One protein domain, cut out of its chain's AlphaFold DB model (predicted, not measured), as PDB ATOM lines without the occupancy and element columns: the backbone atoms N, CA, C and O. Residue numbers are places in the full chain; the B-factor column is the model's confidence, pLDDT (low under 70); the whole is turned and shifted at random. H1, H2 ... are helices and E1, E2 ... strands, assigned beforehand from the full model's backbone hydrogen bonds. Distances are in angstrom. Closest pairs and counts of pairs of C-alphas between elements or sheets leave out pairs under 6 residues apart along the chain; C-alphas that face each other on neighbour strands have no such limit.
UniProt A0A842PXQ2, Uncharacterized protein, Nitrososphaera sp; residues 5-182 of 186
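What this domain is: This is residues 5 to 182 of the 186 residues of an uncharacterized protein of Nitrososphaera sp (UniProt A0A842PXQ2). A long, twisted sheet makes the length of this rod-like domain: four long strands, E2, E1, E5 and E6, run side by side, with the short E3 and E4 at its edges. Helices cover its two ends, H1 and H2 together at one and H3 alone at the other. The printed part has 178 residues, with three named helices and six named strands in the order H1 E1 E2 E3 H2 E4 H3 E5 E6; the class is mixed, helices and strands. The sheet is mixed, in the order E3 E2 E1 E5 E6 E4. The whole is loose, with a radius of gyration of the C-alphas of 22.9 A and spans of 70 by 34 by 32 A.

Where its parts are: H1, residues 5 to 11, begins at C-alpha 5 at (-46.368, 7.155, -24.896). E1, residues 19 to 35, measures 50.6 A from first to last C-alpha, and E2, residues 38 to 56, measures 55.9 A. E3 is residues 59 to 65. H2, residues 70 to 88, is 27.2 A long and begins at C-alpha 70 at (-46.591, 1.597, -35.220). E4 is residues 105 to 109. H3, residues 121 to 137, is 24.2 A long. E5, residues 142 to 160, measures 54.1 A. E6, residues 165 to 181, measures 51.6 A and ends at C-alpha 181 at (-35.785, -42.431, -2.504).

How they stand to each other: E1, E2 and E3 form a meander, each strand the antiparallel neighbour of the one before; N 27 and O 47 are 2.8 A apart, and N 54 and O 61 2.9 A. E1 and E5 are antiparallel at 164 degrees, with N 24 and O 157 at 2.8 A. E5 and E6 are a hairpin, with N 152 and O 172 at 2.9 A. Edge strand E4 is parallel to E6, with N 106 and O 165 at 2.8 A. With H1, H2 and H3 on one face of the sheet, the domain has two layers. H2 lies over E3 and E2 at a height of 6.5 A; the closest C-alphas of H2 and E3 are those of Ala 84 and Gly 61, 4.1 A apart. With its residues 70 to 77 alone, H2 touches H1, the closest C-alphas being those of Lys 74 and Leu 10, 6.7 A apart. H3 lies over E1 and E5 at a height of 8.2 A. H3 is apart from H1 and H2. Every O i to N i+4 pair is within hydrogen-bond range in H1, H2 and H3.

The domain as a whole: The two C-alphas farthest apart are those of Gly 89 and Pro 140, 70.7 A. The printed part has no cut. The long links are H2 to E4, 16 residues, and E4 to H3, 11 residues. The mean pLDDT of the printed part is 95.3, and no printed residue is under 70.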
ATOM      1  N   ASP A   5     -46.004   6.151 -23.890       95.12
ATOM      2  CA  ASP A   5     -46.368   7.155 -24.896       95.12
ATOM      3  C   ASP A   5     -46.729   6.549 -26.258       95.12
ATOM      4  O   ASP A   5     -47.610   7.063 -26.953       95.12
ATOM      5  N   ASP A   6     -46.113   5.422 -26.636       95.81
ATOM      6  CA  ASP A   6     -46.453   4.727 -27.879       95.81
ATOM      7  C   ASP A   6     -47.897   4.209 -27.842       95.81
ATOM      8  O   ASP A   6     -48.632   4.319 -28.828       95.81
ATOM      9  N   LEU A   7     -48.323   3.664 -26.697       97.25
ATOM     10  CA  LEU A   7     -49.669   3.121 -26.528       97.25
ATOM     11  C   LEU A   7     -50.699   4.246 -26.334       97.25
ATOM     12  O   LEU A   7     -51.804   4.149 -26.868       97.25
ATOM     13  N   LEU A   8     -50.344   5.340 -25.651       96.56
ATOM     14  CA  LEU A   8     -51.197   6.533 -25.563       96.56
ATOM     15  C   LEU A   8     -51.433   7.154 -26.947       96.56
ATOM     16  O   LEU A   8     -52.569   7.477 -27.305       96.56
ATOM     17  N   SER A   9     -50.386   7.239 -27.776       96.44
ATOM     18  CA  SER A   9     -50.503   7.672 -29.173       96.44
ATOM     19  C   SER A   9     -51.348   6.721 -30.026       96.44
ATOM     20  O   SER A   9     -51.915   7.148 -31.034       96.44
ATOM     21  N   LEU A  10     -51.426   5.437 -29.670       97.19
ATOM     22  CA  LEU A  10     -52.305   4.484 -30.342       97.19
ATOM     23  C   LEU A  10     -53.770   4.708 -29.950       97.19
ATOM     24  O   LEU A  10     -54.619   4.774 -30.838       97.19
ATOM     25  N   ILE A  11     -54.058   4.880 -28.655       96.94
ATOM     26  CA  ILE A  11     -55.416   5.149 -28.152       96.94
ATOM     27  C   ILE A  11     -56.006   6.400 -28.805       96.94
ATOM     28  O   ILE A  11     -57.156   6.368 -29.236       96.94
ATOM     29  N   SER A  12     -55.224   7.474 -28.966       95.56
ATOM     30  CA  SER A  12     -55.714   8.722 -29.573       95.56
ATOM     31  C   SER A  12     -56.127   8.597 -31.046       95.56
ATOM     32  O   SER A  12     -56.810   9.476 -31.575       95.56
ATOM     33  N   LYS A  13     -55.748   7.507 -31.728       94.12
ATOM     34  CA  LYS A  13     -56.156   7.215 -33.113       94.12
ATOM     35  C   LYS A  13     -57.484   6.468 -33.202       94.12
ATOM     36  O   LYS A  13     -58.007   6.325 -34.313       94.12
ATOM     37  N   ALA A  14     -58.005   5.963 -32.087       93.75
ATOM     38  CA  ALA A  14     -59.298   5.307 -32.054       93.75
ATOM     39  C   ALA A  14     -60.412   6.347 -32.213       93.75
ATOM     40  O   ALA A  14     -60.446   7.362 -31.521       93.75
ATOM     41  N   LYS A  15     -61.320   6.093 -33.153       90.69
ATOM     42  CA  LYS A  15     -62.509   6.911 -33.402       90.69
ATOM     43  C   LYS A  15     -63.743   6.042 -33.241       90.69
ATOM     44  O   LYS A  15     -63.669   4.832 -33.446       90.69
ATOM     45  N   ASP A  16     -64.862   6.666 -32.892       90.19
ATOM     46  CA  ASP A  16     -66.150   5.995 -32.671       90.19
ATOM     47  C   ASP A  16     -66.091   4.881 -31.610       90.19
ATOM     48  O   ASP A  16     -66.851   3.917 -31.654       90.19
ATOM     49  N   THR A  17     -65.162   4.976 -30.659       94.38
ATOM     50  CA  THR A  17     -65.013   4.013 -29.564       94.38
ATOM     51  C   THR A  17     -65.443   4.645 -28.254       94.38
ATOM     52  O   THR A  17     -64.985   5.733 -27.913       94.38
ATOM     53  N   LYS A  18     -66.258   3.932 -27.478       95.12
ATOM     54  CA  LYS A  18     -66.604   4.313 -26.105       95.12
ATOM     55  C   LYS A  18     -65.480   4.006 -25.116       95.12
ATOM     56  O   LYS A  18     -65.357   4.692 -24.111       95.12
ATOM     57  N   TYR A  19     -64.689   2.972 -25.392       96.88
ATOM     58  CA  TYR A  19     -63.540   2.589 -24.577       96.88
ATOM     59  C   TYR A  19     -62.465   1.929 -25.435       96.88
ATOM     60  O   TYR A  19     -62.791   1.190 -26.368       96.88
ATOM     61  N   VAL A  20     -61.201   2.152 -25.085       98.00
ATOM     62  CA  VAL A  20     -60.039   1.468 -25.662       98.00
ATOM     63  C   VAL A  20     -59.074   1.114 -24.547       98.00
ATOM     64  O   VAL A  20     -58.768   1.953 -23.710       98.00
ATOM     65  N   GLU A  21     -58.558  -0.106 -24.557       98.31
ATOM     66  CA  GLU A  21     -57.483  -0.560 -23.686       98.31
ATOM     67  C   GLU A  21     -56.409  -1.243 -24.517       98.31
ATOM     68  O   GLU A  21     -56.706  -2.088 -25.363       98.31
ATOM     69  N   VAL A  22     -55.161  -0.892 -24.243       98.62
ATOM     70  CA  VAL A  22     -53.989  -1.457 -24.898       98.62
ATOM     71  C   VAL A  22     -53.089  -2.045 -23.822       98.62
ATOM     72  O   VAL A  22     -52.730  -1.367 -22.857       98.62
ATOM     73  N   ARG A  23     -52.746  -3.325 -23.975       98.44
ATOM     74  CA  ARG A  23     -51.890  -4.069 -23.050       98.44
ATOM     75  C   ARG A  23     -50.685  -4.618 -23.786       98.44
ATOM     76  O   ARG A  23     -50.825  -5.554 -24.567       98.44
ATOM     77  N   TYR A  24     -49.513  -4.067 -23.510       98.50
ATOM     78  CA  TYR A  24     -48.242  -4.624 -23.953       98.50
ATOM     79  C   TYR A  24     -47.665  -5.549 -22.885       98.50
ATOM     80  O   TYR A  24     -47.784  -5.281 -21.687       98.50
ATOM     81  N   GLN A  25     -47.003  -6.612 -23.330       97.94
ATOM     82  CA  GLN A  25     -46.180  -7.460 -22.487       97.94
ATOM     83  C   GLN A  25     -44.914  -7.869 -23.241       97.94
ATOM     84  O   GLN A  25     -44.995  -8.280 -24.397       97.94
ATOM     85  N   SER A  26     -43.769  -7.810 -22.567       97.31
ATOM     86  CA  SER A  26     -42.555  -8.542 -22.918       97.31
ATOM     87  C   SER A  26     -42.142  -9.412 -21.744       97.31
ATOM     88  O   SER A  26     -42.115  -8.950 -20.603       97.31
ATOM     89  N   ARG A  27     -41.847 -10.677 -22.017       96.88
ATOM     90  CA  ARG A  27     -41.459 -11.652 -21.014       96.88
ATOM     91  C   ARG A  27     -40.275 -12.465 -21.490       96.88
ATOM     92  O   ARG A  27     -40.394 -13.192 -22.473       96.88
ATOM     93  N   THR A  28     -39.209 -12.452 -20.705       96.62
ATOM     94  CA  THR A  28     -38.109 -13.406 -20.823       96.62
ATOM     95  C   THR A  28     -38.262 -14.478 -19.751       96.62
ATOM     96  O   THR A  28     -38.448 -14.172 -18.574       96.62
ATOM     97  N   THR A  29     -38.209 -15.747 -20.144       96.31
ATOM     98  CA  THR A  29     -38.164 -16.894 -19.232       96.31
ATOM     99  C   THR A  29     -36.860 -17.640 -19.440       96.31
ATOM    100  O   THR A  29     -36.611 -18.114 -20.548       96.31
ATOM    101  N   ASN A  30     -36.058 -17.782 -18.386       96.12
ATOM    102  CA  ASN A  30     -34.852 -18.609 -18.420       96.12
ATOM    103  C   ASN A  30     -35.068 -19.874 -17.587       96.12
ATOM    104  O   ASN A  30     -35.693 -19.829 -16.530       96.12
ATOM    105  N   GLU A  31     -34.583 -21.007 -18.082       97.25
ATOM    106  CA  GLU A  31     -34.738 -22.326 -17.472       97.25
ATOM    107  C   GLU A  31     -33.408 -23.082 -17.532       97.25
ATOM    108  O   GLU A  31     -32.776 -23.146 -18.590       97.25
ATOM    109  N   VAL A  32     -33.007 -23.670 -16.405       98.25
ATOM    110  CA  VAL A  32     -31.884 -24.608 -16.307       98.25
ATOM    111  C   VAL A  32     -32.352 -25.836 -15.542       98.25
ATOM    112  O   VAL A  32     -32.858 -25.703 -14.430       98.25
ATOM    113  N   ASN A  33     -32.129 -27.022 -16.104       98.19
ATOM    114  CA  ASN A  33     -32.530 -28.282 -15.490       98.19
ATOM    115  C   ASN A  33     -31.328 -29.218 -15.385       98.19
ATOM    116  O   ASN A  33     -30.689 -29.518 -16.394       98.19
ATOM    117  N   PHE A  34     -31.076 -29.726 -14.182       98.44
ATOM    118  CA  PHE A  34     -30.158 -30.832 -13.934       98.44
ATOM    119  C   PHE A  34     -30.929 -32.047 -13.429       98.44
ATOM    120  O   PHE A  34     -31.834 -31.899 -12.607       98.44
ATOM    121  N   SER A  35     -30.545 -33.235 -13.889       97.88
ATOM    122  CA  SER A  35     -31.032 -34.512 -13.360       97.88
ATOM    123  C   SER A  35     -29.872 -35.491 -13.231       97.88
ATOM    124  O   SER A  35     -29.130 -35.705 -14.182       97.88
ATOM    125  N   ASN A  36     -29.703 -36.096 -12.056       96.56
ATOM    126  CA  ASN A  36     -28.656 -37.085 -11.778       96.56
ATOM    127  C   ASN A  36     -27.226 -36.661 -12.179       96.56
ATOM    128  O   ASN A  36     -26.410 -37.491 -12.575       96.56
ATOM    129  N   GLY A  37     -26.898 -35.379 -12.018       95.88
ATOM    130  CA  GLY A  37     -25.598 -34.800 -12.369       95.88
ATOM    131  C   GLY A  37     -25.453 -34.357 -13.826       95.88
ATOM    132  O   GLY A  37     -24.489 -33.655 -14.131       95.88
ATOM    133  N   GLU A  38     -26.413 -34.690 -14.685       97.75
ATOM    134  CA  GLU A  38     -26.417 -34.315 -16.095       97.75
ATOM    135  C   GLU A  38     -27.235 -33.046 -16.331       97.75
ATOM    136  O   GLU A  38     -28.272 -32.811 -15.701       97.75
ATOM    137  N   LEU A  39     -26.751 -32.210 -17.248       97.81
ATOM    138  CA  LEU A  39     -27.467 -31.027 -17.703       97.81
ATOM    139  C   LEU A  39     -28.484 -31.439 -18.773       97.81
ATOM    140  O   LEU A  39     -28.121 -31.714 -19.913       97.81
ATOM    141  N   GLU A  40     -29.762 -31.413 -18.419       97.56
ATOM    142  CA  GLU A  40     -30.856 -31.812 -19.312       97.56
ATOM    143  C   GLU A  40     -31.301 -30.669 -20.229       97.56
ATOM    144  O   GLU A  40     -31.723 -30.877 -21.368       97.56
ATOM    145  N   ARG A  41     -31.273 -29.432 -19.719       96.00
ATOM    146  CA  ARG A  41     -31.794 -28.276 -20.453       96.00
ATOM    147  C   ARG A  41     -31.175 -26.970 -19.989       96.00
ATOM    148  O   ARG A  41     -31.123 -26.697 -18.795       96.00
ATOM    149  N   ILE A  42     -30.842 -26.124 -20.961       96.88
ATOM    150  CA  ILE A  42     -30.711 -24.674 -20.798       96.88
ATOM    151  C   ILE A  42     -31.591 -24.035 -21.861       96.88
ATOM    152  O   ILE A  42     -31.490 -24.373 -23.041       96.88
ATOM    153  N   ARG A  43     -32.490 -23.142 -21.453       95.50
ATOM    154  CA  ARG A  43     -33.410 -22.480 -22.375       95.50
ATOM    155  C   ARG A  43     -33.634 -21.033 -21.968       95.50
ATOM    156  O   ARG A  43     -33.869 -20.755 -20.799       95.50
ATOM    157  N   SER A  44     -33.639 -20.148 -22.957       95.06
ATOM    158  CA  SER A  44     -34.161 -18.790 -22.842       95.06
ATOM    159  C   SER A  44     -35.293 -18.620 -23.849       95.06
ATOM    160  O   SER A  44     -35.181 -19.065 -24.992       95.06
ATOM    161  N   ILE A  45     -36.411 -18.055 -23.409       96.38
ATOM    162  CA  ILE A  45     -37.576 -17.777 -24.247       96.38
ATOM    163  C   ILE A  45     -37.947 -16.319 -24.047       96.38
ATOM    164  O   ILE A  45     -38.217 -15.919 -22.918       96.38
ATOM    165  N   GLU A  46     -38.029 -15.560 -25.132       95.62
ATOM    166  CA  GLU A  46     -38.572 -14.208 -25.119       95.62
ATOM    167  C   GLU A  46     -39.889 -14.166 -25.895       95.62
ATOM    168  O   GLU A  46     -39.951 -14.535 -27.067       95.62
ATOM    169  N   ASN A  47     -40.944 -13.697 -25.232       96.69
ATOM    170  CA  ASN A  47     -42.252 -13.481 -25.829       96.69
ATOM    171  C   ASN A  47     -42.626 -12.017 -25.656       96.69
ATOM    172  O   ASN A  47     -42.650 -11.524 -24.530       96.69
ATOM    173  N   SER A  48     -43.006 -11.345 -26.739       97.62
ATOM    174  CA  SER A  48     -43.570 -10.004 -26.650       97.62
ATOM    175  C   SER A  48     -44.775  -9.820 -27.564       97.62
ATOM    176  O   SER A  48     -44.915 -10.491 -28.588       97.62
ATOM    177  N   GLY A  49     -45.684  -8.938 -27.160       98.06
ATOM    178  CA  GLY A  49     -46.902  -8.679 -27.908       98.06
ATOM    179  C   GLY A  49     -47.789  -7.624 -27.273       98.06
ATOM    180  O   GLY A  49     -47.551  -7.158 -26.158       98.06
ATOM    181  N   CYS A  50     -48.819  -7.247 -28.015       98.38
ATOM    182  CA  CYS A  50     -49.794  -6.248 -27.628       98.38
ATOM    183  C   CYS A  50     -51.209  -6.782 -27.860       98.38
ATOM    184  O   CYS A  50     -51.510  -7.283 -28.942       98.38
ATOM    185  N   GLY A  51     -52.066  -6.682 -26.847       98.50
ATOM    186  CA  GLY A  51     -53.499  -6.940 -26.942       98.50
ATOM    187  C   GLY A  51     -54.276  -5.630 -26.912       98.50
ATOM    188  O   GLY A  51     -53.990  -4.762 -26.085       98.50
ATOM    189  N   ILE A  52     -55.265  -5.492 -27.792       98.69
ATOM    190  CA  ILE A  52     -56.085  -4.286 -27.917       98.69
ATOM    191  C   ILE A  52     -57.544  -4.674 -27.753       98.69
ATOM    192  O   ILE A  52     -58.056  -5.534 -28.465       98.69
ATOM    193  N   ARG A  53     -58.224  -4.025 -26.812       98.38
ATOM    194  CA  ARG A  53     -59.642  -4.229 -26.526       98.38
ATOM    195  C   ARG A  53     -60.391  -2.920 -26.703       98.38
ATOM    196  O   ARG A  53     -59.975  -1.903 -26.161       98.38
ATOM    197  N   VAL A  54     -61.515  -2.954 -27.409       98.19
ATOM    198  CA  VAL A  54     -62.340  -1.768 -27.671       98.19
ATOM    199  C   VAL A  54     -63.807  -2.029 -27.373       98.19
ATOM    200  O   VAL A  54     -64.283  -3.155 -27.521       98.19
ATOM    201  N   LEU A  55     -64.526  -0.980 -26.988       97.44
ATOM    202  CA  LEU A  55     -65.978  -0.980 -26.859       97.44
ATOM    203  C   LEU A  55     -66.573  -0.022 -27.891       97.44
ATOM    204  O   LEU A  55     -66.315   1.180 -27.831       97.44
ATOM    205  N   VAL A  56     -67.388  -0.543 -28.807       96.19
ATOM    206  CA  VAL A  56     -68.093   0.237 -29.838       96.19
ATOM    207  C   VAL A  56     -69.563  -0.146 -29.810       96.19
ATOM    208  O   VAL A  56     -69.881  -1.332 -29.831       96.19
ATOM    209  N   ASP A  57     -70.457   0.839 -29.694       93.75
ATOM    210  CA  ASP A  57     -71.917   0.644 -29.676       93.75
ATOM    211  C   ASP A  57     -72.407  -0.442 -28.697       93.75
ATOM    212  O   ASP A  57     -73.368  -1.176 -28.949       93.75
ATOM    213  N   GLY A  58     -71.721  -0.556 -27.556       95.19
ATOM    214  CA  GLY A  58     -71.998  -1.542 -26.511       95.19
ATOM    215  C   GLY A  58     -71.529  -2.969 -26.818       95.19
ATOM    216  O   GLY A  58     -71.952  -3.913 -26.143       95.19
ATOM    217  N   CYS A  59     -70.647  -3.144 -27.802       96.69
ATOM    218  CA  CYS A  59     -70.040  -4.418 -28.172       96.69
ATOM    219  C   CYS A  59     -68.518  -4.394 -28.053       96.69
ATOM    220  O   CYS A  59     -67.859  -3.418 -28.404       96.69
ATOM    221  N   TRP A  60     -67.969  -5.497 -27.545       97.06
ATOM    222  CA  TRP A  60     -66.534  -5.676 -27.385       97.06
ATOM    223  C   TRP A  60     -65.904  -6.174 -28.678       97.06
ATOM    224  O   TRP A  60     -66.411  -7.113 -29.289       97.06
ATOM    225  N   GLY A  61     -64.770  -5.587 -29.031       97.38
ATOM    226  CA  GLY A  61     -63.851  -6.106 -30.031       97.38
ATOM    227  C   GLY A  61     -62.471  -6.296 -29.427       97.38
ATOM    228  O   GLY A  61     -62.085  -5.588 -28.491       97.38
ATOM    229  N   PHE A  62     -61.742  -7.280 -29.940       98.44
ATOM    230  CA  PHE A  62     -60.408  -7.615 -29.469       98.44
ATOM    231  C   PHE A  62     -59.527  -8.048 -30.635       98.44
ATOM    232  O   PHE A  62     -59.996  -8.738 -31.537       98.44
ATOM    233  N   SER A  63     -58.258  -7.669 -30.578       98.62
ATOM    234  CA  SER A  63     -57.198  -8.151 -31.459       98.62
ATOM    235  C   SER A  63     -55.886  -8.240 -30.679       98.62
ATOM    236  O   SER A  63     -55.740  -7.674 -29.588       98.62
ATOM    237  N   SER A  64     -54.912  -8.958 -31.227       98.06
ATOM    238  CA  SER A  64     -53.580  -9.055 -30.634       98.06
ATOM    239  C   SER A  64     -52.512  -9.272 -31.692       98.06
ATOM    240  O   SER A  64     -52.756  -9.966 -32.676       98.06
ATOM    241  N   THR A  65     -51.311  -8.754 -31.455       98.00
ATOM    242  CA  THR A  65     -50.174  -8.913 -32.365       98.00
ATOM    243  C   THR A  65     -48.857  -9.043 -31.607       98.00
ATOM    244  O   THR A  65     -48.680  -8.453 -30.543       98.00
ATOM    245  N   HIS A  66     -47.914  -9.800 -32.165       97.00
ATOM    246  CA  HIS A  66     -46.514  -9.815 -31.726       97.00
ATOM    247  C   HIS A  66     -45.666  -8.779 -32.490       97.00
ATOM    248  O   HIS A  66     -44.524  -8.510 -32.125       97.00
ATOM    249  N   LEU A  67     -46.217  -8.174 -33.550       96.56
ATOM    250  CA  LEU A  67     -45.556  -7.137 -34.336       96.56
ATOM    251  C   LEU A  67     -45.764  -5.777 -33.662       96.56
ATOM    252  O   LEU A  67     -46.856  -5.216 -33.676       96.56
ATOM    253  N   LEU A  68     -44.695  -5.227 -33.090       96.62
ATOM    254  CA  LEU A  68     -44.746  -4.007 -32.272       96.62
ATOM    255  C   LEU A  68     -44.506  -2.715 -33.070       96.62
ATOM    256  O   LEU A  68     -44.241  -1.661 -32.491       96.62
ATOM    257  N   SER A  69     -44.561  -2.775 -34.404       96.44
ATOM    258  CA  SER A  69     -44.419  -1.581 -35.240       96.44
ATOM    259  C   SER A  69     -45.659  -0.689 -35.123       96.44
ATOM    260  O   SER A  69     -46.780  -1.167 -34.944       96.44
ATOM    261  N   LYS A  70     -45.480   0.628 -35.283       95.75
ATOM    262  CA  LYS A  70     -46.591   1.597 -35.220       95.75
ATOM    263  C   LYS A  70     -47.733   1.260 -36.186       95.75
ATOM    264  O   LYS A  70     -48.890   1.492 -35.845       95.75
ATOM    265  N   ASN A  71     -47.410   0.725 -37.365       96.44
ATOM    266  CA  ASN A  71     -48.406   0.321 -38.359       96.44
ATOM    267  C   ASN A  71     -49.143  -0.945 -37.919       96.44
ATOM    268  O   ASN A  71     -50.363  -0.915 -37.844       96.44
ATOM    269  N   ALA A  72     -48.429  -1.996 -37.501       97.38
ATOM    270  CA  ALA A  72     -49.065  -3.239 -37.063       97.38
ATOM    271  C   ALA A  72     -49.987  -3.040 -35.846       97.38
ATOM    272  O   ALA A  72     -51.072  -3.620 -35.780       97.38
ATOM    273  N   LEU A  73     -49.595  -2.180 -34.901       98.19
ATOM    274  CA  LEU A  73     -50.437  -1.808 -33.762       98.19
ATOM    275  C   LEU A  73     -51.693  -1.037 -34.192       98.19
ATOM    276  O   LEU A  73     -52.776  -1.269 -33.657       98.19
ATOM    277  N   LYS A  74     -51.560  -0.132 -35.168       98.06
ATOM    278  CA  LYS A  74     -52.685   0.618 -35.742       98.06
ATOM    279  C   LYS A  74     -53.652  -0.306 -36.482       98.06
ATOM    280  O   LYS A  74     -54.857  -0.185 -36.288       98.06
ATOM    281  N   ASP A  75     -53.131  -1.239 -37.269       98.19
ATOM    282  CA  ASP A  75     -53.935  -2.222 -37.993       98.19
ATOM    283  C   ASP A  75     -54.681  -3.130 -37.008       98.19
ATOM    284  O   ASP A  75     -55.891  -3.306 -37.130       98.19
ATOM    285  N   SER A  76     -54.000  -3.583 -35.949       98.44
ATOM    286  CA  SER A  76     -54.621  -4.359 -34.866       98.44
ATOM    287  C   SER A  76     -55.742  -3.567 -34.177       98.44
ATOM    288  O   SER A  76     -56.822  -4.101 -33.930       98.44
ATOM    289  N   LEU A  77     -55.545  -2.273 -33.895       98.56
ATOM    290  CA  LEU A  77     -56.597  -1.420 -33.329       98.56
ATOM    291  C   LEU A  77     -57.832  -1.365 -34.244       98.56
ATOM    292  O   LEU A  77     -58.961  -1.487 -33.767       98.56
ATOM    293  N   TYR A  78     -57.629  -1.190 -35.548       98.25
ATOM    294  CA  TYR A  78     -58.726  -1.122 -36.514       98.25
ATOM    295  C   TYR A  78     -59.428  -2.460 -36.717       98.25
ATOM    296  O   TYR A  78     -60.648  -2.480 -36.894       98.25
ATOM    297  N   GLU A  79     -58.701  -3.568 -36.616       98.44
ATOM    298  CA  GLU A  79     -59.281  -4.906 -36.586       98.44
ATOM    299  C   GLU A  79     -60.211  -5.065 -35.376       98.44
ATOM    300  O   GLU A  79     -61.380  -5.415 -35.543       98.44
ATOM    301  N   ALA A  80     -59.755  -4.698 -34.172       98.50
ATOM    302  CA  ALA A  80     -60.584  -4.753 -32.967       98.50
ATOM    303  C   ALA A  80     -61.855  -3.892 -33.106       98.50
ATOM    304  O   ALA A  80     -62.947  -4.339 -32.752       98.50
ATOM    305  N   ILE A  81     -61.744  -2.680 -33.663       98.12
ATOM    306  CA  ILE A  81     -62.901  -1.802 -33.930       98.12
ATOM    307  C   ILE A  81     -63.866  -2.443 -34.930       98.12
ATOM    308  O   ILE A  81     -65.078  -2.421 -34.712       98.12
ATOM    309  N   SER A  82     -63.346  -3.037 -36.003       97.56
ATOM    310  CA  SER A  82     -64.157  -3.700 -37.030       97.56
ATOM    311  C   SER A  82     -64.929  -4.887 -36.453       97.56
ATOM    312  O   SER A  82     -66.129  -5.014 -36.699       97.56
ATOM    313  N   VAL A  83     -64.282  -5.698 -35.608       97.25
ATOM    314  CA  VAL A  83     -64.929  -6.800 -34.879       97.25
ATOM    315  C   VAL A  83     -66.054  -6.278 -33.981       97.25
ATOM    316  O   VAL A  83     -67.162  -6.813 -34.009       97.25
ATOM    317  N   ALA A  84     -65.812  -5.207 -33.219       96.88
ATOM    318  CA  ALA A  84     -66.833  -4.617 -32.351       96.88
ATOM    319  C   ALA A  84     -68.055  -4.114 -33.143       96.88
ATOM    320  O   ALA A  84     -69.192  -4.420 -32.778       96.88
ATOM    321  N   LYS A  85     -67.822  -3.394 -34.251       95.69
ATOM    322  CA  LYS A  85     -68.878  -2.866 -35.137       95.69
ATOM    323  C   LYS A  85     -69.699  -3.987 -35.782       95.69
ATOM    324  O   LYS A  85     -70.924  -3.905 -35.807       95.69
ATOM    325  N   LEU A  86     -69.046  -5.058 -36.241       95.38
ATOM    326  CA  LEU A  86     -69.726  -6.226 -36.808       95.38
ATOM    327  C   LEU A  86     -70.689  -6.865 -35.793       95.38
ATOM    328  O   LEU A  86     -71.837  -7.169 -36.118       95.38
ATOM    329  N   LEU A  87     -70.242  -7.026 -34.546       93.75
ATOM    330  CA  LEU A  87     -71.057  -7.603 -33.477       93.75
ATOM    331  C   LEU A  87     -72.204  -6.678 -33.045       93.75
ATOM    332  O   LEU A  87     -73.286  -7.159 -32.705       93.75
ATOM    333  N   ALA A  88     -72.009  -5.358 -33.094       91.62
ATOM    334  CA  ALA A  88     -73.045  -4.387 -32.743       91.62
ATOM    335  C   ALA A  88     -74.302  -4.488 -33.620       91.62
ATOM    336  O   ALA A  88     -75.404  -4.229 -33.129       91.62
ATOM    337  N   GLY A  89     -74.165  -4.923 -34.876       86.94
ATOM    338  CA  GLY A  89     -75.294  -5.105 -35.790       86.94
ATOM    339  C   GLY A  89     -76.279  -6.206 -35.377       86.94
ATOM    340  O   GLY A  89     -77.453  -6.134 -35.726       86.94
ATOM    341  N   THR A  90     -75.835  -7.211 -34.617       88.75
ATOM    342  CA  THR A  90     -76.653  -8.396 -34.285       88.75
ATOM    343  C   THR A  90     -76.964  -8.528 -32.796       88.75
ATOM    344  O   THR A  90     -77.864  -9.278 -32.404       88.75
ATOM    345  N   LYS A  91     -76.241  -7.805 -31.936       87.94
ATOM    346  CA  LYS A  91     -76.340  -7.973 -30.487       87.94
ATOM    347  C   LYS A  91     -77.524  -7.208 -29.890       87.94
ATOM    348  O   LYS A  91     -77.594  -5.982 -29.962       87.94
ATOM    349  N   LYS A  92     -78.415  -7.950 -29.221       85.94
ATOM    350  CA  LYS A  92     -79.564  -7.401 -28.477       85.94
ATOM    351  C   LYS A  92     -79.152  -6.746 -27.153       85.94
ATOM    352  O   LYS A  92     -79.583  -5.639 -26.861       85.94
ATOM    353  N   ASN A  93     -78.281  -7.405 -26.384       89.31
ATOM    354  CA  ASN A  93     -77.821  -6.911 -25.082       89.31
ATOM    355  C   ASN A  93     -76.503  -6.148 -25.234       89.31
ATOM    356  O   ASN A  93     -75.456  -6.745 -25.511       89.31
ATOM    357  N   ARG A  94     -76.564  -4.829 -25.048       92.19
ATOM    358  CA  ARG A  94     -75.444  -3.905 -25.233       92.19
ATOM    359  C   ARG A  94     -74.873  -3.471 -23.889       92.19
ATOM    360  O   ARG A  94     -75.604  -3.277 -22.927       92.19
ATOM    361  N   VAL A  95     -73.553  -3.332 -23.830       94.31
ATOM    362  CA  VAL A  95     -72.860  -2.780 -22.664       94.31
ATOM    363  C   VAL A  95     -73.054  -1.269 -22.661       94.31
ATOM    364  O   VAL A  95     -72.591  -0.578 -23.566       94.31
ATOM    365  N   GLU A  96     -73.728  -0.755 -21.640       87.25
ATOM    366  CA  GLU A  96     -74.003   0.677 -21.526       87.25
ATOM    367  C   GLU A  96     -72.770   1.475 -21.115       87.25
ATOM    368  O   GLU A  96     -72.630   2.623 -21.517       87.25
ATOM    369  N   GLY A  97     -71.844   0.888 -20.362       83.75
ATOM    370  CA  GLY A  97     -70.630   1.559 -19.912       83.75
ATOM    371  C   GLY A  97     -69.822   0.702 -18.949       83.75
ATOM    372  O   GLY A  97     -70.209  -0.416 -18.609       83.75
ATOM    373  N   LEU A  98     -68.680   1.237 -18.532       90.69
ATOM    374  CA  LEU A  98     -67.851   0.661 -17.481       90.69
ATOM    375  C   LEU A  98     -68.154   1.358 -16.155       90.69
ATOM    376  O   LEU A  98     -68.519   2.534 -16.129       90.69
ATOM    377  N   ALA A  99     -67.998   0.629 -15.055       90.56
ATOM    378  CA  ALA A  99     -68.132   1.209 -13.729       90.56
ATOM    379  C   ALA A  99     -67.038   2.261 -13.496       90.56
ATOM    380  O   ALA A  99     -65.859   2.017 -13.763       90.56
ATOM    381  N   THR A 100     -67.422   3.415 -12.952       89.31
ATOM    382  CA  THR A 100     -66.465   4.439 -12.533       89.31
ATOM    383  C   THR A 100     -65.584   3.886 -11.419       89.31
ATOM    384  O   THR A 100     -66.075   3.345 -10.428       89.31
ATOM    385  N   SER A 101     -64.269   4.020 -11.571       89.88
ATOM    386  CA  SER A 101     -63.304   3.567 -10.574       89.88
ATOM    387  C   SER A 101     -62.068   4.457 -10.572       89.88
ATOM    388  O   SER A 101     -61.781   5.161 -11.542       89.88
ATOM    389  N   LYS A 102     -61.324   4.437  -9.463       93.38
ATOM    390  CA  LYS A 102     -60.014   5.081  -9.401       93.38
ATOM    391  C   LYS A 102     -59.028   4.255 -10.222       93.38
ATOM    392  O   LYS A 102     -58.715   3.124  -9.857       93.38
ATOM    393  N   LEU A 103     -58.534   4.835 -11.309       95.62
ATOM    394  CA  LEU A 103     -57.597   4.161 -12.198       95.62
ATOM    395  C   LEU A 103     -56.172   4.219 -11.652       95.62
ATOM    396  O   LEU A 103     -55.744   5.210 -11.056       95.62
ATOM    397  N   ALA A 104     -55.444   3.128 -11.862       95.69
ATOM    398  CA  ALA A 104     -54.043   3.035 -11.506       95.69
ATOM    399  C   ALA A 104     -53.193   3.852 -12.486       95.69
ATOM    400  O   ALA A 104     -53.367   3.774 -13.706       95.69
ATOM    401  N   LYS A 105     -52.249   4.610 -11.927       96.94
ATOM    402  CA  LYS A 105     -51.189   5.293 -12.665       96.94
ATOM    403  C   LYS A 105     -49.832   4.999 -12.039       96.94
ATOM    404  O   LYS A 105     -49.753   4.835 -10.818       96.94
ATOM    405  N   GLY A 106     -48.792   4.955 -12.861       96.50
ATOM    406  CA  GLY A 106     -47.397   4.894 -12.435       96.50
ATOM    407  C   GLY A 106     -46.719   3.538 -12.620       96.50
ATOM    408  O   GLY A 106     -47.254   2.617 -13.241       96.50
ATOM    409  N   LEU A 107     -45.510   3.455 -12.064       96.12
ATOM    410  CA  LEU A 107     -44.625   2.298 -12.130       96.12
ATOM    411  C   LEU A 107     -44.816   1.387 -10.911       96.12
ATOM    412  O   LEU A 107     -44.601   1.789  -9.766       96.12
ATOM    413  N   TYR A 108     -45.132   0.128 -11.178       95.25
ATOM    414  CA  TYR A 108     -45.292  -0.937 -10.199       95.25
ATOM    415  C   TYR A 108     -44.136  -1.915 -10.366       95.25
ATOM    416  O   TYR A 108     -44.162  -2.813 -11.207       95.25
ATOM    417  N   LYS A 109     -43.096  -1.723  -9.557       91.44
ATOM    418  CA  LYS A 109     -41.915  -2.585  -9.545       91.44
ATOM    419  C   LYS A 109     -41.787  -3.277  -8.196       91.44
ATOM    420  O   LYS A 109     -41.826  -2.624  -7.151       91.44
ATOM    421  N   THR A 110     -41.609  -4.595  -8.213       83.62
ATOM    422  CA  THR A 110     -41.335  -5.364  -6.994       83.62
ATOM    423  C   THR A 110     -40.001  -4.913  -6.395       83.62
ATOM    424  O   THR A 110     -38.994  -4.813  -7.098       83.62
ATOM    425  N   LYS A 111     -39.966  -4.648  -5.081       82.25
ATOM    426  CA  LYS A 111     -38.712  -4.373  -4.364       82.25
ATOM    427  C   LYS A 111     -37.914  -5.670  -4.233       82.25
ATOM    428  O   LYS A 111     -38.156  -6.462  -3.328       82.25
ATOM    429  N   ILE A 112     -36.976  -5.877  -5.143       80.12
ATOM    430  CA  ILE A 112     -36.061  -7.022  -5.164       80.12
ATOM    431  C   ILE A 112     -34.658  -6.591  -4.720       80.12
ATOM    432  O   ILE A 112     -34.263  -5.439  -4.907       80.12
ATOM    433  N   LYS A 113     -33.900  -7.509  -4.109       80.00
ATOM    434  CA  LYS A 113     -32.468  -7.305  -3.852       80.00
ATOM    435  C   LYS A 113     -31.687  -7.733  -5.093       80.00
ATOM    436  O   LYS A 113     -31.649  -8.920  -5.402       80.00
ATOM    437  N   GLY A 114     -31.042  -6.776  -5.753       81.69
ATOM    438  CA  GLY A 114     -30.328  -7.015  -7.008       81.69
ATOM    439  C   GLY A 114     -31.259  -7.107  -8.216       81.69
ATOM    440  O   GLY A 114     -32.468  -6.923  -8.095       81.69
ATOM    441  N   ASP A 115     -30.680  -7.376  -9.381       86.62
ATOM    442  CA  ASP A 115     -31.389  -7.494 -10.652       86.62
ATOM    443  C   ASP A 115     -31.159  -8.893 -11.236       86.62
ATOM    444  O   ASP A 115     -30.025  -9.289 -11.490       86.62
ATOM    445  N   LEU A 116     -32.230  -9.669 -11.430       89.06
ATOM    446  CA  LEU A 116     -32.127 -11.014 -12.009       89.06
ATOM    447  C   LEU A 116     -31.641 -10.990 -13.464       89.06
ATOM    448  O   LEU A 116     -31.009 -11.952 -13.912       89.06
ATOM    449  N   SER A 117     -31.917  -9.901 -14.190       87.94
ATOM    450  CA  SER A 117     -31.484  -9.726 -15.577       87.94
ATOM    451  C   SER A 117     -29.976  -9.503 -15.695       87.94
ATOM    452  O   SER A 117     -29.392  -9.864 -16.711       87.94
ATOM    453  N   SER A 118     -29.330  -9.000 -14.636       91.06
ATOM    454  CA  SER A 118     -27.880  -8.795 -14.591       91.06
ATOM    455  C   SER A 118     -27.108 -10.025 -14.099       91.06
ATOM    456  O   SER A 118     -25.899  -9.942 -13.900       91.06
ATOM    457  N   ILE A 119     -27.788 -11.136 -13.794       91.62
ATOM    458  CA  ILE A 119     -27.140 -12.374 -13.353       91.62
ATOM    459  C   ILE A 119     -26.877 -13.261 -14.568       91.62
ATOM    460  O   ILE A 119     -27.818 -13.737 -15.210       91.62
ATOM    461  N   ASP A 120     -25.600 -13.552 -14.795       92.12
ATOM    462  CA  ASP A 120     -25.136 -14.423 -15.871       92.12
ATOM    463  C   ASP A 120     -25.739 -15.831 -15.802       92.12
ATOM    464  O   ASP A 120     -25.973 -16.402 -14.723       92.12
ATOM    465  N   ILE A 121     -25.954 -16.422 -16.978       91.31
ATOM    466  CA  ILE A 121     -26.513 -17.769 -17.099       91.31
ATOM    467  C   ILE A 121     -25.596 -18.812 -16.452       91.31
ATOM    468  O   ILE A 121     -26.084 -19.749 -15.831       91.31
ATOM    469  N   GLU A 122     -24.280 -18.615 -16.470       94.50
ATOM    470  CA  GLU A 122     -23.282 -19.493 -15.857       94.50
ATOM    471  C   GLU A 122     -23.479 -19.601 -14.343       94.50
ATOM    472  O   GLU A 122     -23.351 -20.682 -13.762       94.50
ATOM    473  N   LYS A 123     -23.833 -18.490 -13.683       94.94
ATOM    474  CA  LYS A 123     -24.137 -18.496 -12.248       94.94
ATOM    475  C   LYS A 123     -25.420 -19.272 -11.967       94.94
ATOM    476  O   LYS A 123     -25.446 -20.028 -10.998       94.94
ATOM    477  N   LYS A 124     -26.438 -19.126 -12.823       95.00
ATOM    478  CA  LYS A 124     -27.715 -19.864 -12.757       95.00
ATOM    479  C   LYS A 124     -27.502 -21.365 -13.001       95.00
ATOM    480  O   LYS A 124     -28.046 -22.191 -12.273       95.00
ATOM    481  N   VAL A 125     -26.636 -21.729 -13.945       97.00
ATOM    482  CA  VAL A 125     -26.239 -23.119 -14.211       97.00
ATOM    483  C   VAL A 125     -25.530 -23.729 -13.012       97.00
ATOM    484  O   VAL A 125     -25.925 -24.798 -12.544       97.00
ATOM    485  N   ARG A 126     -24.529 -23.029 -12.474       97.19
ATOM    486  CA  ARG A 126     -23.747 -23.502 -11.333       97.19
ATOM    487  C   ARG A 126     -24.619 -23.776 -10.107       97.19
ATOM    488  O   ARG A 126     -24.566 -24.880  -9.580       97.19
ATOM    489  N   ILE A 127     -25.454 -22.821  -9.693       96.38
ATOM    490  CA  ILE A 127     -26.300 -22.990  -8.499       96.38
ATOM    491  C   ILE A 127     -27.339 -24.110  -8.672       96.38
ATOM    492  O   ILE A 127     -27.629 -24.834  -7.724       96.38
ATOM    493  N   THR A 128     -27.865 -24.303  -9.888       97.94
ATOM    494  CA  THR A 128     -28.810 -25.392 -10.183       97.94
ATOM    495  C   THR A 128     -28.128 -26.751 -10.060       97.94
ATOM    496  O   THR A 128     -28.668 -27.654  -9.418       97.94
ATOM    497  N   LYS A 129     -26.917 -26.877 -10.622       98.06
ATOM    498  CA  LYS A 129     -26.089 -28.081 -10.510       98.06
ATOM    499  C   LYS A 129     -25.747 -28.390  -9.056       98.06
ATOM    500  O   LYS A 129     -25.935 -29.517  -8.618       98.06
ATOM    501  N   GLU A 130     -25.272 -27.393  -8.313       98.06
ATOM    502  CA  GLU A 130     -24.907 -27.546  -6.903       98.06
ATOM    503  C   GLU A 130     -26.107 -28.018  -6.071       98.06
ATOM    504  O   GLU A 130     -25.975 -28.952  -5.285       98.06
ATOM    505  N   ALA A 131     -27.296 -27.444  -6.281       98.00
ATOM    506  CA  ALA A 131     -28.509 -27.853  -5.576       98.00
ATOM    507  C   ALA A 131     -28.934 -29.300  -5.899       98.00
ATOM    508  O   ALA A 131     -29.275 -30.050  -4.983       98.00
ATOM    509  N   GLU A 132     -28.876 -29.718  -7.172       98.12
ATOM    510  CA  GLU A 132     -29.101 -31.123  -7.559       98.12
ATOM    511  C   GLU A 132     -28.086 -32.050  -6.886       98.12
ATOM    512  O   GLU A 132     -28.461 -33.070  -6.309       98.12
ATOM    513  N   GLU A 133     -26.807 -31.681  -6.930       98.00
ATOM    514  CA  GLU A 133     -25.711 -32.503  -6.437       98.00
ATOM    515  C   GLU A 133     -25.802 -32.712  -4.924       98.00
ATOM    516  O   GLU A 133     -25.640 -33.839  -4.447       98.00
ATOM    517  N   GLN A 134     -26.110 -31.653  -4.168       98.06
ATOM    518  CA  GLN A 134     -26.338 -31.747  -2.726       98.06
ATOM    519  C   GLN A 134     -27.531 -32.653  -2.411       98.06
ATOM    520  O   GLN A 134     -27.429 -33.527  -1.550       98.06
ATOM    521  N   ALA A 135     -28.638 -32.511  -3.146       97.44
ATOM    522  CA  ALA A 135     -29.819 -33.346  -2.963       97.44
ATOM    523  C   ALA A 135     -29.530 -34.824  -3.269       97.44
ATOM    524  O   ALA A 135     -29.897 -35.703  -2.492       97.44
ATOM    525  N   ARG A 136     -28.807 -35.112  -4.356       97.06
ATOM    526  CA  ARG A 136     -28.421 -36.473  -4.746       97.06
ATOM    527  C   ARG A 136     -27.490 -37.137  -3.739       97.06
ATOM    528  O   ARG A 136     -27.629 -38.328  -3.470       97.06
ATOM    529  N   LYS A 137     -26.536 -36.380  -3.190       97.31
ATOM    530  CA  LYS A 137     -25.533 -36.883  -2.238       97.31
ATOM    531  C   LYS A 137     -26.043 -36.974  -0.801       97.31
ATOM    532  O   LYS A 137     -25.392 -37.622   0.012       97.31
ATOM    533  N   TYR A 138     -27.194 -36.374  -0.494       97.56
ATOM    534  CA  TYR A 138     -27.729 -36.306   0.865       97.56
ATOM    535  C   TYR A 138     -27.911 -37.683   1.525       97.56
ATOM    536  O   TYR A 138     -27.682 -37.831   2.723       97.56
ATOM    537  N   SER A 139     -28.315 -38.710   0.765       96.06
ATOM    538  CA  SER A 139     -28.495 -40.060   1.308       96.06
ATOM    539  C   SER A 139     -28.363 -41.157   0.244       96.06
ATOM    540  O   SER A 139     -28.909 -41.010  -0.849       96.06
ATOM    541  N   PRO A 140     -27.742 -42.317   0.554       93.69
ATOM    542  CA  PRO A 140     -27.573 -43.423  -0.399       93.69
ATOM    543  C   PRO A 140     -28.892 -44.079  -0.852       93.69
ATOM    544  O   PRO A 140     -28.921 -44.835  -1.837       93.69
ATOM    545  N   VAL A 141     -29.999 -43.824  -0.143       96.38
ATOM    546  CA  VAL A 141     -31.323 -44.320  -0.546       96.38
ATOM    547  C   VAL A 141     -31.934 -43.512  -1.687       96.38
ATOM    548  O   VAL A 141     -32.842 -44.018  -2.348       96.38
ATOM    549  N   ILE A 142     -31.435 -42.303  -1.956       97.25
ATOM    550  CA  ILE A 142     -31.868 -41.474  -3.083       97.25
ATOM    551  C   ILE A 142     -31.397 -42.135  -4.382       97.25
ATOM    552  O   ILE A 142     -30.229 -42.492  -4.532       97.25
ATOM    553  N   LYS A 143     -32.332 -42.369  -5.307       97.06
ATOM    554  CA  LYS A 143     -32.089 -43.000  -6.621       97.06
ATOM    555  C   LYS A 143     -32.266 -42.046  -7.789       97.06
ATOM    556  O   LYS A 143     -31.841 -42.361  -8.896       97.06
ATOM    557  N   PHE A 144     -32.876 -40.902  -7.532       97.62
ATOM    558  CA  PHE A 144     -33.039 -39.840  -8.501       97.62
ATOM    559  C   PHE A 144     -33.036 -38.503  -7.774       97.62
ATOM    560  O   PHE A 144     -33.679 -38.377  -6.727       97.62
ATOM    561  N   ALA A 145     -32.354 -37.522  -8.346       98.00
ATOM    562  CA  ALA A 145     -32.475 -36.129  -7.962       98.00
ATOM    563  C   ALA A 145     -32.559 -35.262  -9.215       98.00
ATOM    564  O   ALA A 145     -31.906 -35.539 -10.223       98.00
ATOM    565  N   SER A 146     -33.351 -34.203  -9.138       98.06
ATOM    566  CA  SER A 146     -33.366 -33.146 -10.134       98.06
ATOM    567  C   SER A 146     -33.467 -31.785  -9.470       98.06
ATOM    568  O   SER A 146     -34.042 -31.632  -8.390       98.06
ATOM    569  N   CYS A 147     -32.899 -30.790 -10.135       98.44
ATOM    570  CA  CYS A 147     -33.067 -29.391  -9.789       98.44
ATOM    571  C   CYS A 147     -33.457 -28.619 -11.045       98.44
ATOM    572  O   CYS A 147     -32.816 -28.747 -12.090       98.44
ATOM    573  N   VAL A 148     -34.511 -27.823 -10.928       98.12
ATOM    574  CA  VAL A 148     -34.994 -26.922 -11.969       98.12
ATOM    575  C   VAL A 148     -34.906 -25.505 -11.435       98.12
ATOM    576  O   VAL A 148     -35.601 -25.155 -10.480       98.12
ATOM    577  N   TYR A 149     -34.080 -24.692 -12.079       97.94
ATOM    578  CA  TYR A 149     -34.153 -23.244 -11.985       97.94
ATOM    579  C   TYR A 149     -35.057 -22.716 -13.085       97.94
ATOM    580  O   TYR A 149     -34.866 -23.031 -14.260       97.94
ATOM    581  N   ARG A 150     -36.004 -21.862 -12.716       96.62
ATOM    582  CA  ARG A 150     -36.802 -21.085 -13.658       96.62
ATOM    583  C   ARG A 150     -36.828 -19.644 -13.192       96.62
ATOM    584  O   ARG A 150     -37.015 -19.379 -12.014       96.62
ATOM    585  N   GLU A 151     -36.703 -18.700 -14.107       95.44
ATOM    586  CA  GLU A 151     -37.010 -17.308 -13.805       95.44
ATOM    587  C   GLU A 151     -37.919 -16.699 -14.856       95.44
ATOM    588  O   GLU A 151     -37.934 -17.119 -16.012       95.44
ATOM    589  N   MET A 152     -38.641 -15.670 -14.438       94.94
ATOM    590  CA  MET A 152     -39.439 -14.811 -15.293       94.94
ATOM    591  C   MET A 152     -38.983 -13.369 -15.094       94.94
ATOM    592  O   MET A 152     -38.944 -12.906 -13.957       94.94
ATOM    593  N   LEU A 153     -38.693 -12.670 -16.188       94.94
ATOM    594  CA  LEU A 153     -38.504 -11.222 -16.264       94.94
ATOM    595  C   LEU A 153     -39.652 -10.674 -17.110       94.94
ATOM    596  O   LEU A 153     -39.825 -11.108 -18.246       94.94
ATOM    597  N   ASP A 154     -40.475  -9.796 -16.553       95.69
ATOM    598  CA  ASP A 154     -41.751  -9.396 -17.143       95.69
ATOM    599  C   ASP A 154     -41.869  -7.871 -17.143       95.69
ATOM    600  O   ASP A 154     -41.749  -7.230 -16.097       95.69
ATOM    601  N   HIS A 155     -42.139  -7.297 -18.310       96.44
ATOM    602  CA  HIS A 155     -42.429  -5.880 -18.504       96.44
ATOM    603  C   HIS A 155     -43.809  -5.747 -19.131       96.44
ATOM    604  O   HIS A 155     -44.079  -6.339 -20.176       96.44
ATOM    605  N   LYS A 156     -44.708  -5.005 -18.488       97.88
ATOM    606  CA  LYS A 156     -46.071  -4.788 -18.978       97.88
ATOM    607  C   LYS A 156     -46.408  -3.318 -18.986       97.88
ATOM    608  O   LYS A 156     -46.110  -2.618 -18.024       97.88
ATOM    609  N   LEU A 157     -47.134  -2.905 -20.015       98.50
ATOM    610  CA  LEU A 157     -47.771  -1.598 -20.074       98.50
ATOM    611  C   LEU A 157     -49.271  -1.805 -20.244       98.50
ATOM    612  O   LEU A 157     -49.691  -2.594 -21.089       98.50
ATOM    613  N   ILE A 158     -50.079  -1.120 -19.445       98.31
ATOM    614  CA  ILE A 158     -51.539  -1.148 -19.532       98.31
ATOM    615  C   ILE A 158     -52.011   0.297 -19.570       98.31
ATOM    616  O   ILE A 158     -51.857   1.026 -18.590       98.31
ATOM    617  N   VAL A 159     -52.601   0.695 -20.693       98.38
ATOM    618  CA  VAL A 159     -53.215   2.014 -20.848       98.38
ATOM    619  C   VAL A 159     -54.651   1.887 -21.330       98.38
ATOM    620  O   VAL A 159     -54.984   0.943 -22.051       98.38
ATOM    621  N   ASN A 160     -55.511   2.828 -20.950       97.50
ATOM    622  CA  ASN A 160     -56.868   2.893 -21.482       97.50
ATOM    623  C   ASN A 160     -57.375   4.330 -21.667       97.50
ATOM    624  O   ASN A 160     -56.794   5.283 -21.154       97.50
ATOM    625  N   SER A 161     -58.470   4.472 -22.414       96.38
ATOM    626  CA  SER A 161     -59.107   5.758 -22.726       96.38
ATOM    627  C   SER A 161     -59.703   6.470 -21.511       96.38
ATOM    628  O   SER A 161     -59.928   7.673 -21.575       96.38
ATOM    629  N   ASP A 162     -59.943   5.749 -20.413       95.25
ATOM    630  CA  ASP A 162     -60.474   6.329 -19.174       95.25
ATOM    631  C   ASP A 162     -59.358   6.958 -18.318       95.25
ATOM    632  O   ASP A 162     -59.636   7.650 -17.338       95.25
ATOM    633  N   GLY A 163     -58.091   6.753 -18.702       95.44
ATOM    634  CA  GLY A 163     -56.923   7.363 -18.075       95.44
ATOM    635  C   GLY A 163     -56.117   6.425 -17.179       95.44
ATOM    636  O   GLY A 163     -55.446   6.905 -16.274       95.44
ATOM    637  N   ALA A 164     -56.167   5.106 -17.366       97.25
ATOM    638  CA  ALA A 164     -55.200   4.202 -16.746       97.25
ATOM    639  C   ALA A 164     -53.855   4.304 -17.478       97.25
ATOM    640  O   ALA A 164     -53.827   4.305 -18.707       97.25
ATOM    641  N   GLU A 165     -52.757   4.361 -16.724       97.69
ATOM    642  CA  GLU A 165     -51.386   4.470 -17.243       97.69
ATOM    643  C   GLU A 165     -50.435   3.686 -16.338       97.69
ATOM    644  O   GLU A 165     -49.849   4.221 -15.398       97.69
ATOM    645  N   VAL A 166     -50.335   2.383 -16.570       98.19
ATOM    646  CA  VAL A 166     -49.657   1.457 -15.662       98.19
ATOM    647  C   VAL A 166     -48.463   0.830 -16.357       98.19
ATOM    648  O   VAL A 166     -48.614   0.200 -17.402       98.19
ATOM    649  N   GLU A 167     -47.297   0.919 -15.727       97.88
ATOM    650  CA  GLU A 167     -46.119   0.128 -16.072       97.88
ATOM    651  C   GLU A 167     -45.834  -0.867 -14.950       97.88
ATOM    652  O   GLU A 167     -45.813  -0.499 -13.779       97.88
ATOM    653  N   ILE A 168     -45.635  -2.137 -15.289       96.75
ATOM    654  CA  ILE A 168     -45.333  -3.195 -14.323       96.75
ATOM    655  C   ILE A 168     -44.026  -3.859 -14.722       96.75
ATOM    656  O   ILE A 168     -43.914  -4.383 -15.829       96.75
ATOM    657  N   CYS A 169     -43.079  -3.894 -13.788       94.19
ATOM    658  CA  CYS A 169     -41.833  -4.638 -13.924       94.19
ATOM    659  C   CYS A 169     -41.779  -5.700 -12.824       94.19
ATOM    660  O   CYS A 169     -41.675  -5.367 -11.639       94.19
ATOM    661  N   ASP A 170     -41.854  -6.970 -13.211       92.75
ATOM    662  CA  ASP A 170     -41.828  -8.102 -12.287       92.75
ATOM    663  C   ASP A 170     -40.671  -9.040 -12.628       92.75
ATOM    664  O   ASP A 170     -40.327  -9.242 -13.792       92.75
ATOM    665  N   SER A 171     -40.066  -9.616 -11.599       92.56
ATOM    666  CA  SER A 171     -38.992 -10.584 -11.763       92.56
ATOM    667  C   SER A 171     -39.101 -11.639 -10.676       92.56
ATOM    668  O   SER A 171     -39.120 -11.296  -9.491       92.56
ATOM    669  N   LYS A 172     -39.177 -12.910 -11.060       92.31
ATOM    670  CA  LYS A 172     -39.408 -14.016 -10.125       92.31
ATOM    671  C   LYS A 172     -38.482 -15.178 -10.453       92.31
ATOM    672  O   LYS A 172     -38.656 -15.758 -11.523       92.31
ATOM    673  N   PRO A 173     -37.526 -15.516  -9.573       92.56
ATOM    674  CA  PRO A 173     -36.787 -16.762  -9.648       92.56
ATOM    675  C   PRO A 173     -37.537 -17.857  -8.877       92.56
ATOM    676  O   PRO A 173     -38.173 -17.605  -7.854       92.56
ATOM    677  N   GLU A 174     -37.413 -19.085  -9.343       93.75
ATOM    678  CA  GLU A 174     -37.981 -20.283  -8.751       93.75
ATOM    679  C   GLU A 174     -36.935 -21.397  -8.818       93.75
ATOM    680  O   GLU A 174     -36.291 -21.604  -9.847       93.75
ATOM    681  N   PHE A 175     -36.772 -22.114  -7.708       91.50
ATOM    682  CA  PHE A 175     -35.950 -23.314  -7.622       91.50
ATOM    683  C   PHE A 175     -36.821 -24.461  -7.136       91.50
ATOM    684  O   PHE A 175     -37.396 -24.385  -6.052       91.50
ATOM    685  N   ASN A 176     -36.872 -25.534  -7.913       97.12
ATOM    686  CA  ASN A 176     -37.551 -26.763  -7.537       97.12
ATOM    687  C   ASN A 176     -36.535 -27.897  -7.478       97.12
ATOM    688  O   ASN A 176     -35.931 -28.236  -8.493       97.12
ATOM    689  N   VAL A 177     -36.373 -28.496  -6.300       97.88
ATOM    690  CA  VAL A 177     -35.533 -29.678  -6.097       97.88
ATOM    691  C   VAL A 177     -36.441 -30.867  -5.831       97.88
ATOM    692  O   VAL A 177     -37.260 -30.834  -4.916       97.88
ATOM    693  N   THR A 178     -36.303 -31.917  -6.633       98.00
ATOM    694  CA  THR A 178     -37.072 -33.156  -6.487       98.00
ATOM    695  C   THR A 178     -36.124 -34.315  -6.241       98.00
ATOM    696  O   THR A 178     -35.134 -34.469  -6.948       98.00
ATOM    697  N   THR A 179     -36.441 -35.170  -5.272       97.56
ATOM    698  CA  THR A 179     -35.692 -36.405  -5.013       97.56
ATOM    699  C   THR A 179     -36.631 -37.589  -4.886       97.56
ATOM    700  O   THR A 179     -37.679 -37.480  -4.251       97.56
ATOM    701  N   VAL A 180     -36.226 -38.742  -5.415       97.44
ATOM    702  CA  VAL A 180     -36.937 -40.012  -5.223       97.44
ATOM    703  C   VAL A 180     -36.027 -40.978  -4.478       97.44
ATOM    704  O   VAL A 180     -34.929 -41.299  -4.936       97.44
ATOM    705  N   ALA A 181     -36.492 -41.457  -3.325       96.12
ATOM    706  CA  ALA A 181     -35.785 -42.431  -2.504       96.12
ATOM    707  C   ALA A 181     -36.392 -43.832  -2.644       96.12
ATOM    708  O   ALA A 181     -37.606 -44.006  -2.753       96.12
ATOM    709  N   LYS A 182     -35.539 -44.854  -2.602       94.19
ATOM    710  CA  LYS A 182     -35.966 -46.251  -2.516       94.19
ATOM    711  C   LYS A 182     -36.228 -46.606  -1.054       94.19
ATOM    712  O   LYS A 182     -35.361 -46.405  -0.207       94.19
TER     713      LYS A 182